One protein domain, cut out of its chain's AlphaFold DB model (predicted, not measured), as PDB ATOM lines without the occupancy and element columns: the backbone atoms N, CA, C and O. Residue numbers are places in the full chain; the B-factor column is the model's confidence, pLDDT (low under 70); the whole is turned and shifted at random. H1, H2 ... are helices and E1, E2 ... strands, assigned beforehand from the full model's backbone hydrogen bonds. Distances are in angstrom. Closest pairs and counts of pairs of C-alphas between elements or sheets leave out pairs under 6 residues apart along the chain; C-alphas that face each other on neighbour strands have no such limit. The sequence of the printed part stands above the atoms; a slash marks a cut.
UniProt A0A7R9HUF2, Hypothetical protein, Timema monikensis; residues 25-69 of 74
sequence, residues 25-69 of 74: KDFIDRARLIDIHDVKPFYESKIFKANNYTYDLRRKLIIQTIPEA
ATOM      1  N   LYS A  25     338.873 117.767 276.881       85.88
ATOM      2  CA  LYS A  25     338.136 117.588 275.624       85.88
ATOM      3  C   LYS A  25     338.824 116.597 274.688       85.88
ATOM      4  O   LYS A  25     338.139 115.762 274.114       85.88
ATOM      5  N   ASP A  26     340.145 116.695 274.556       86.38
ATOM      6  CA  ASP A  26     340.926 115.788 273.709       86.38
ATOM      7  C   ASP A  26     340.937 114.383 274.318       86.38
ATOM      8  O   ASP A  26     340.698 113.400 273.627       86.38
ATOM      9  N   PHE A  27     341.080 114.288 275.643       84.81
ATOM     10  CA  PHE A  27     340.993 113.014 276.352       84.81
ATOM     11  C   PHE A  27     339.641 112.317 276.156       84.81
ATOM     12  O   PHE A  27     339.609 111.122 275.874       84.81
ATOM     13  N   ILE A  28     338.529 113.051 276.259       86.31
ATOM     14  CA  ILE A  28     337.180 112.522 276.017       86.31
ATOM     15  C   ILE A  28     337.014 112.103 274.556       86.31
ATOM     16  O   ILE A  28     336.435 111.054 274.292       86.31
ATOM     17  N   ASP A  29     337.521 112.890 273.606       89.00
ATOM     18  CA  ASP A  29     337.457 112.550 272.183       89.00
ATOM     19  C   ASP A  29     338.206 111.241 271.890       89.00
ATOM     20  O   ASP A  29     337.660 110.327 271.276       89.00
ATOM     21  N   ARG A  30     339.409 111.085 272.459       87.00
ATOM     22  CA  ARG A  30     340.196 109.847 272.390       87.00
ATOM     23  C   ARG A  30     339.511 108.671 273.078       87.00
ATOM     24  O   ARG A  30     339.509 107.574 272.528       87.00
ATOM     25  N   ALA A  31     338.926 108.889 274.251       87.31
ATOM     26  CA  ALA A  31     338.176 107.875 274.987       87.31
ATOM     27  C   ALA A  31     336.954 107.398 274.181       87.31
ATOM     28  O   ALA A  31     336.675 106.203 274.112       87.31
ATOM     29  N   ARG A  32     336.289 108.309 273.468       88.12
ATOM     30  CA  ARG A  32     335.146 107.990 272.610       88.12
ATOM     31  C   ARG A  32     335.511 107.075 271.439       88.12
ATOM     32  O   ARG A  32     334.676 106.279 271.027       88.12
ATOM     33  N   LEU A  33     336.744 107.140 270.928       88.31
ATOM     34  CA  LEU A  33     337.224 106.229 269.872       88.31
ATOM     35  C   LEU A  33     337.262 104.763 270.321       88.31
ATOM     36  O   LEU A  33     337.210 103.868 269.482       88.31
ATOM     37  N   ILE A  34     337.367 104.527 271.629       89.25
ATOM     38  CA  ILE A  34     337.366 103.196 272.246       89.25
ATOM     39  C   ILE A  34     336.074 102.929 273.031       89.25
ATOM     40  O   ILE A  34     336.068 102.094 273.931       89.25
ATOM     41  N   ASP A  35     334.989 103.632 272.683       86.38
ATOM     42  CA  ASP A  35     333.649 103.479 273.271       86.38
ATOM     43  C   ASP A  35     333.571 103.823 274.775       86.38
ATOM     44  O   ASP A  35     332.724 103.333 275.518       86.38
ATOM     45  N   ILE A  36     334.454 104.702 275.261       84.56
ATOM     46  CA  ILE A  36     334.409 105.207 276.638       84.56
ATOM     47  C   ILE A  36     333.725 106.573 276.654       84.56
ATOM     48  O   ILE A  36     334.240 107.562 276.133       84.56
ATOM     49  N   HIS A  37     332.565 106.627 277.306       81.38
ATOM     50  CA  HIS A  37     331.751 107.838 277.437       81.38
ATOM     51  C   HIS A  37     331.911 108.532 278.799       81.38
ATOM     52  O   HIS A  37     331.704 109.742 278.898       81.38
ATOM     53  N   ASP A  38     332.317 107.791 279.836       81.75
ATOM     54  CA  ASP A  38     332.440 108.292 281.207       81.75
ATOM     55  C   ASP A  38     333.888 108.208 281.705       81.75
ATOM     56  O   ASP A  38     334.372 107.169 282.152       81.75
ATOM     57  N   VAL A  39     334.589 109.341 281.638       80.56
ATOM     58  CA  VAL A  39     335.983 109.482 282.096       80.56
ATOM     59  C   VAL A  39     336.100 109.910 283.560       80.56
ATOM     60  O   VAL A  39     337.166 109.806 284.158       80.56
ATOM     61  N   LYS A  40     334.999 110.349 284.179       81.94
ATOM     62  CA  LYS A  40     334.960 110.738 285.598       81.94
ATOM     63  C   LYS A  40     335.463 109.645 286.551       81.94
ATOM     64  O   LYS A  40     336.342 109.959 287.353       81.94
ATOM     65  N   PRO A  41     335.004 108.376 286.460       82.56
ATOM     66  CA  PRO A  41     335.513 107.317 287.336       82.56
ATOM     67  C   PRO A  41     337.001 107.026 287.104       82.56
ATOM     68  O   PRO A  41     337.680 106.500 287.986       82.56
ATOM     69  N   PHE A  42     337.535 107.388 285.934       81.88
ATOM     70  CA  PHE A  42     338.947 107.213 285.628       81.88
ATOM     71  C   PHE A  42     339.831 108.194 286.407       81.88
ATOM     72  O   PHE A  42     340.903 107.796 286.852       81.88
ATOM     73  N   TYR A  43     339.373 109.421 286.670       81.69
ATOM     74  CA  TYR A  43     340.133 110.404 287.459       81.69
ATOM     75  C   TYR A  43     340.345 109.977 288.917       81.69
ATOM     76  O   TYR A  43     341.378 110.276 289.517       81.69
ATOM     77  N   GLU A  44     339.393 109.241 289.490       80.12
ATOM     78  CA  GLU A  44     339.498 108.686 290.846       80.12
ATOM     79  C   GLU A  44     340.203 107.324 290.874       80.12
ATOM     80  O   GLU A  44     340.564 106.816 291.943       80.12
ATOM     81  N   SER A  45     340.430 106.730 289.701       84.44
ATOM     82  CA  SER A  45     341.026 105.410 289.585       84.44
ATOM     83  C   SER A  45     342.469 105.394 290.095       84.44
ATOM     84  O   SER A  45     343.252 106.337 289.948       84.44
ATOM     85  N   LYS A  46     342.859 104.252 290.666       79.75
ATOM     86  CA  LYS A  46     344.236 104.032 291.124       79.75
ATOM     87  C   LYS A  46     345.235 104.046 289.969       79.75
ATOM     88  O   LYS A  46     346.389 104.360 290.202       79.75
ATOM     89  N   ILE A  47     344.796 103.742 288.746       82.44
ATOM     90  CA  ILE A  47     345.630 103.741 287.536       82.44
ATOM     91  C   ILE A  47     346.072 105.167 287.204       82.44
ATOM     92  O   ILE A  47     347.243 105.390 286.912       82.44
ATOM     93  N   PHE A  48     345.160 106.133 287.314       83.88
ATOM     94  CA  PHE A  48     345.451 107.545 287.082       83.88
ATOM     95  C   PHE A  48     346.508 108.059 288.069       83.88
ATOM     96  O   PHE A  48     347.535 108.597 287.659       83.88
ATOM     97  N   LYS A  49     346.338 107.754 289.362       80.75
ATOM     98  CA  LYS A  49     347.327 108.088 290.402       80.75
ATOM     99  C   LYS A  49     348.645 107.320 290.253       80.75
ATOM    100  O   LYS A  49     349.706 107.899 290.445       80.75
ATOM    101  N   ALA A  50     348.596 106.036 289.892       80.38
ATOM    102  CA  ALA A  50     349.782 105.189 289.731       80.38
ATOM    103  C   ALA A  50     350.673 105.627 288.560       80.38
ATOM    104  O   ALA A  50     351.881 105.430 288.608       80.38
ATOM    105  N   ASN A  51     350.088 106.245 287.533       79.25
ATOM    106  CA  ASN A  51     350.817 106.787 286.387       79.25
ATOM    107  C   ASN A  51     351.121 108.290 286.531       79.25
ATOM    108  O   ASN A  51     351.475 108.932 285.544       79.25
ATOM    109  N   ASN A  52     350.996 108.842 287.747       81.75
ATOM    110  CA  ASN A  52     351.272 110.247 288.059       81.75
ATOM    111  C   ASN A  52     350.451 111.241 287.216       81.75
ATOM    112  O   ASN A  52     350.920 112.327 286.871       81.75
ATOM    113  N   TYR A  53     349.206 110.883 286.891       84.56
ATOM    114  CA  TYR A  53     348.252 111.818 286.310       84.56
ATOM    115  C   TYR A  53     347.490 112.568 287.406       84.56
ATOM    116  O   TYR A  53     347.077 112.003 288.420       84.56
ATOM    117  N   THR A  54     347.261 113.854 287.162       84.19
ATOM    118  CA  THR A  54     346.490 114.773 287.998       84.19
ATOM    119  C   THR A  54     345.442 115.460 287.135       84.19
ATOM    120  O   THR A  54     345.743 115.915 286.037       84.19
ATOM    121  N   TYR A  55     344.200 115.537 287.609       86.25
ATOM    122  CA  TYR A  55     343.120 116.201 286.889       86.25
ATOM    123  C   TYR A  55     342.795 117.543 287.541       86.25
ATOM    124  O   TYR A  55     342.462 117.614 288.724       86.25
ATOM    125  N   ASP A  56     342.884 118.608 286.754       85.94
ATOM    126  CA  ASP A  56     342.617 119.973 287.169       85.94
ATOM    127  C   ASP A  56     341.217 120.392 286.698       85.94
ATOM    128  O   ASP A  56     341.011 120.803 285.552       85.94
ATOM    129  N   LEU A  57     340.229 120.287 287.594       80.00
ATOM    130  CA  LEU A  57     338.817 120.594 287.312       80.00
ATOM    131  C   LEU A  57     338.590 122.062 286.911       80.00
ATOM    132  O   LEU A  57     337.638 122.370 286.193       80.00
ATOM    133  N   ARG A  58     339.452 122.983 287.374       84.50
ATOM    134  CA  ARG A  58     339.339 124.423 287.081       84.50
ATOM    135  C   ARG A  58     339.704 124.720 285.635       84.50
ATOM    136  O   ARG A  58     339.035 125.525 284.992       84.50
ATOM    137  N   ARG A  59     340.765 124.085 285.133       82.50
ATOM    138  CA  ARG A  59     341.248 124.272 283.754       82.50
ATOM    139  C   ARG A  59     340.710 123.212 282.789       82.50
ATOM    140  O   ARG A  59     340.841 123.391 281.582       82.50
ATOM    141  N   LYS A  60     340.078 122.146 283.302       84.56
ATOM    142  CA  LYS A  60     339.698 120.935 282.555       84.56
ATOM    143  C   LYS A  60     340.902 120.359 281.811       84.56
ATOM    144  O   LYS A  60     340.854 120.122 280.601       84.56
ATOM    145  N   LEU A  61     342.007 120.207 282.538       86.50
ATOM    146  CA  LEU A  61     343.273 119.689 282.028       86.50
ATOM    147  C   LEU A  61     343.689 118.461 282.833       86.50
ATOM    148  O   LEU A  61     343.529 118.416 284.048       86.50
ATOM    149  N   ILE A  62     344.240 117.480 282.143       86.62
ATOM    150  CA  ILE A  62     344.911 116.317 282.697       86.62
ATOM    151  C   ILE A  62     346.402 116.593 282.588       86.62
ATOM    152  O   ILE A  62     346.921 116.833 281.504       86.62
ATOM    153  N   ILE A  63     347.081 116.585 283.719       85.75
ATOM    154  CA  ILE A  63     348.502 116.860 283.833       85.75
ATOM    155  C   ILE A  63     349.166 115.541 284.196       85.75
ATOM    156  O   ILE A  63     348.893 114.983 285.254       85.75
ATOM    157  N   GLN A  64     350.009 115.020 283.318       82.19
ATOM    158  CA  GLN A  64     350.863 113.884 283.628       82.19
ATOM    159  C   GLN A  64     352.215 114.395 284.068       82.19
ATOM    160  O   GLN A  64     352.857 115.101 283.303       82.19
ATOM    161  N   THR A  65     352.684 113.987 285.235       78.19
ATOM    162  CA  THR A  65     354.089 114.151 285.592       78.19
ATOM    163  C   THR A  65     354.775 112.830 285.299       78.19
ATOM    164  O   THR A  65     354.481 111.843 285.956       78.19
ATOM    165  N   ILE A  66     355.641 112.761 284.294       71.38
ATOM    166  CA  ILE A  66     356.445 111.562 284.059       71.38
ATOM    167  C   ILE A  66     357.642 111.672 285.004       71.38
ATOM    168  O   ILE A  66     358.531 112.480 284.731       71.38
ATOM    169  N   PRO A  67     357.692 110.929 286.130       61.66
ATOM    170  CA  PRO A  67     358.952 110.794 286.832       61.66
ATOM    171  C   PRO A  67     359.895 110.097 285.858       61.66
ATOM    172  O   PRO A  67     359.536 109.071 285.281       61.66
ATOM    173  N   GLU A  68     361.061 110.686 285.633       55.19
ATOM    174  CA  GLU A  68     362.142 110.104 284.850       55.19
ATOM    175  C   GLU A  68     362.461 108.701 285.401       55.19
ATOM    176  O   GLU A  68     363.222 108.523 286.350       55.19
ATOM    177  N   ALA A  69     361.797 107.678 284.867       51.22
ATOM    178  CA  ALA A  69     362.018 106.301 285.256       51.22
ATOM    179  C   ALA A  69     363.264 105.812 284.518       51.22
ATOM    180  O   ALA A  69     363.172 105.192 283.462       51.22
TER     181      ALA A  69
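Overview. This is residues 25 to 69 of the 74 residues of the protein "Hypothetical protein" of Timema monikensis (UniProt A0A7R9HUF2). The domain is an antiparallel hairpin of two strands, E1 and E2, with three short helices in an open arrangement to one side of it: H1 near E2, and H2 and H3 towards E1. The helices make no packed bundle; the chain passes from H1 through a bare link to H2 and H3 and then enters the hairpin, and residues 66 to 69 run on as a tail beyond E2. The printed part has 45 residues, with three named helices and two named strands in the order H1, H2, H3, E1, E2; the sheet order is E1 - E2, antiparallel, and the class is mixed, helices and strands. The whole is only just compact, close to loose, with a radius of gyration of the C-alphas of 11.1 A, and the C-alphas span 31 by 23 by 17 A.

Along the chain. H1, residues 25 to 32, begins with C-alpha 25 at (338.136, 117.588, 275.624) and is 10.5 A long from first to last C-alpha. H2, residues 40 to 44, is 7.2 A long, and H3, residues 46 to 50, is 5.8 A long. E1, residues 53 to 56, measures 9.9 A and begins with C-alpha 53 at (348.252, 111.818, 286.310). E2, residues 61 to 65, measures 12.7 A and ends with C-alpha 65 at (354.089, 114.151, 285.592).

Arrangement. H1 touches no helix; it is apart from H2, H3 and E1. H1 and E2 are near each other, with 6 pairs of C-alphas within 10 A. H2 and H3 are close but not clearly touching, and their closest C-alphas, those of Phe 42 and Phe 48, are 6.7 A apart. The closest C-alphas of H2 and E1, those of Tyr 43 and Tyr 55, are 6.5 A apart; those of H3 and E1, Phe 48 and Thr 54, are 7.4 A apart. H2 and H3 are both apart from E2. E1 and E2 form a hairpin, with 149 degrees between their directions; N 54 and O 63 are 2.8 A apart and N 61 and O 56 are 3.2 A apart, both within hydrogen-bond range. In H1 and H3 every O i to N i+4 pair is within hydrogen-bond range; in H2 0 of 1 is, beside 1 of 2 O i to N i+3 pairs.

Size, cuts and confidence. The two C-alphas farthest apart are those of Asp 35 and Glu 68, at 31.5 A. The printed part has no cut. The link from H1 to H2, 7 residues, is short; the links from H2 to H3, H3 to E1 and E1 to E2 are tight. The mean pLDDT of the printed part is 81.8, and residues 67 to 69 are under 70.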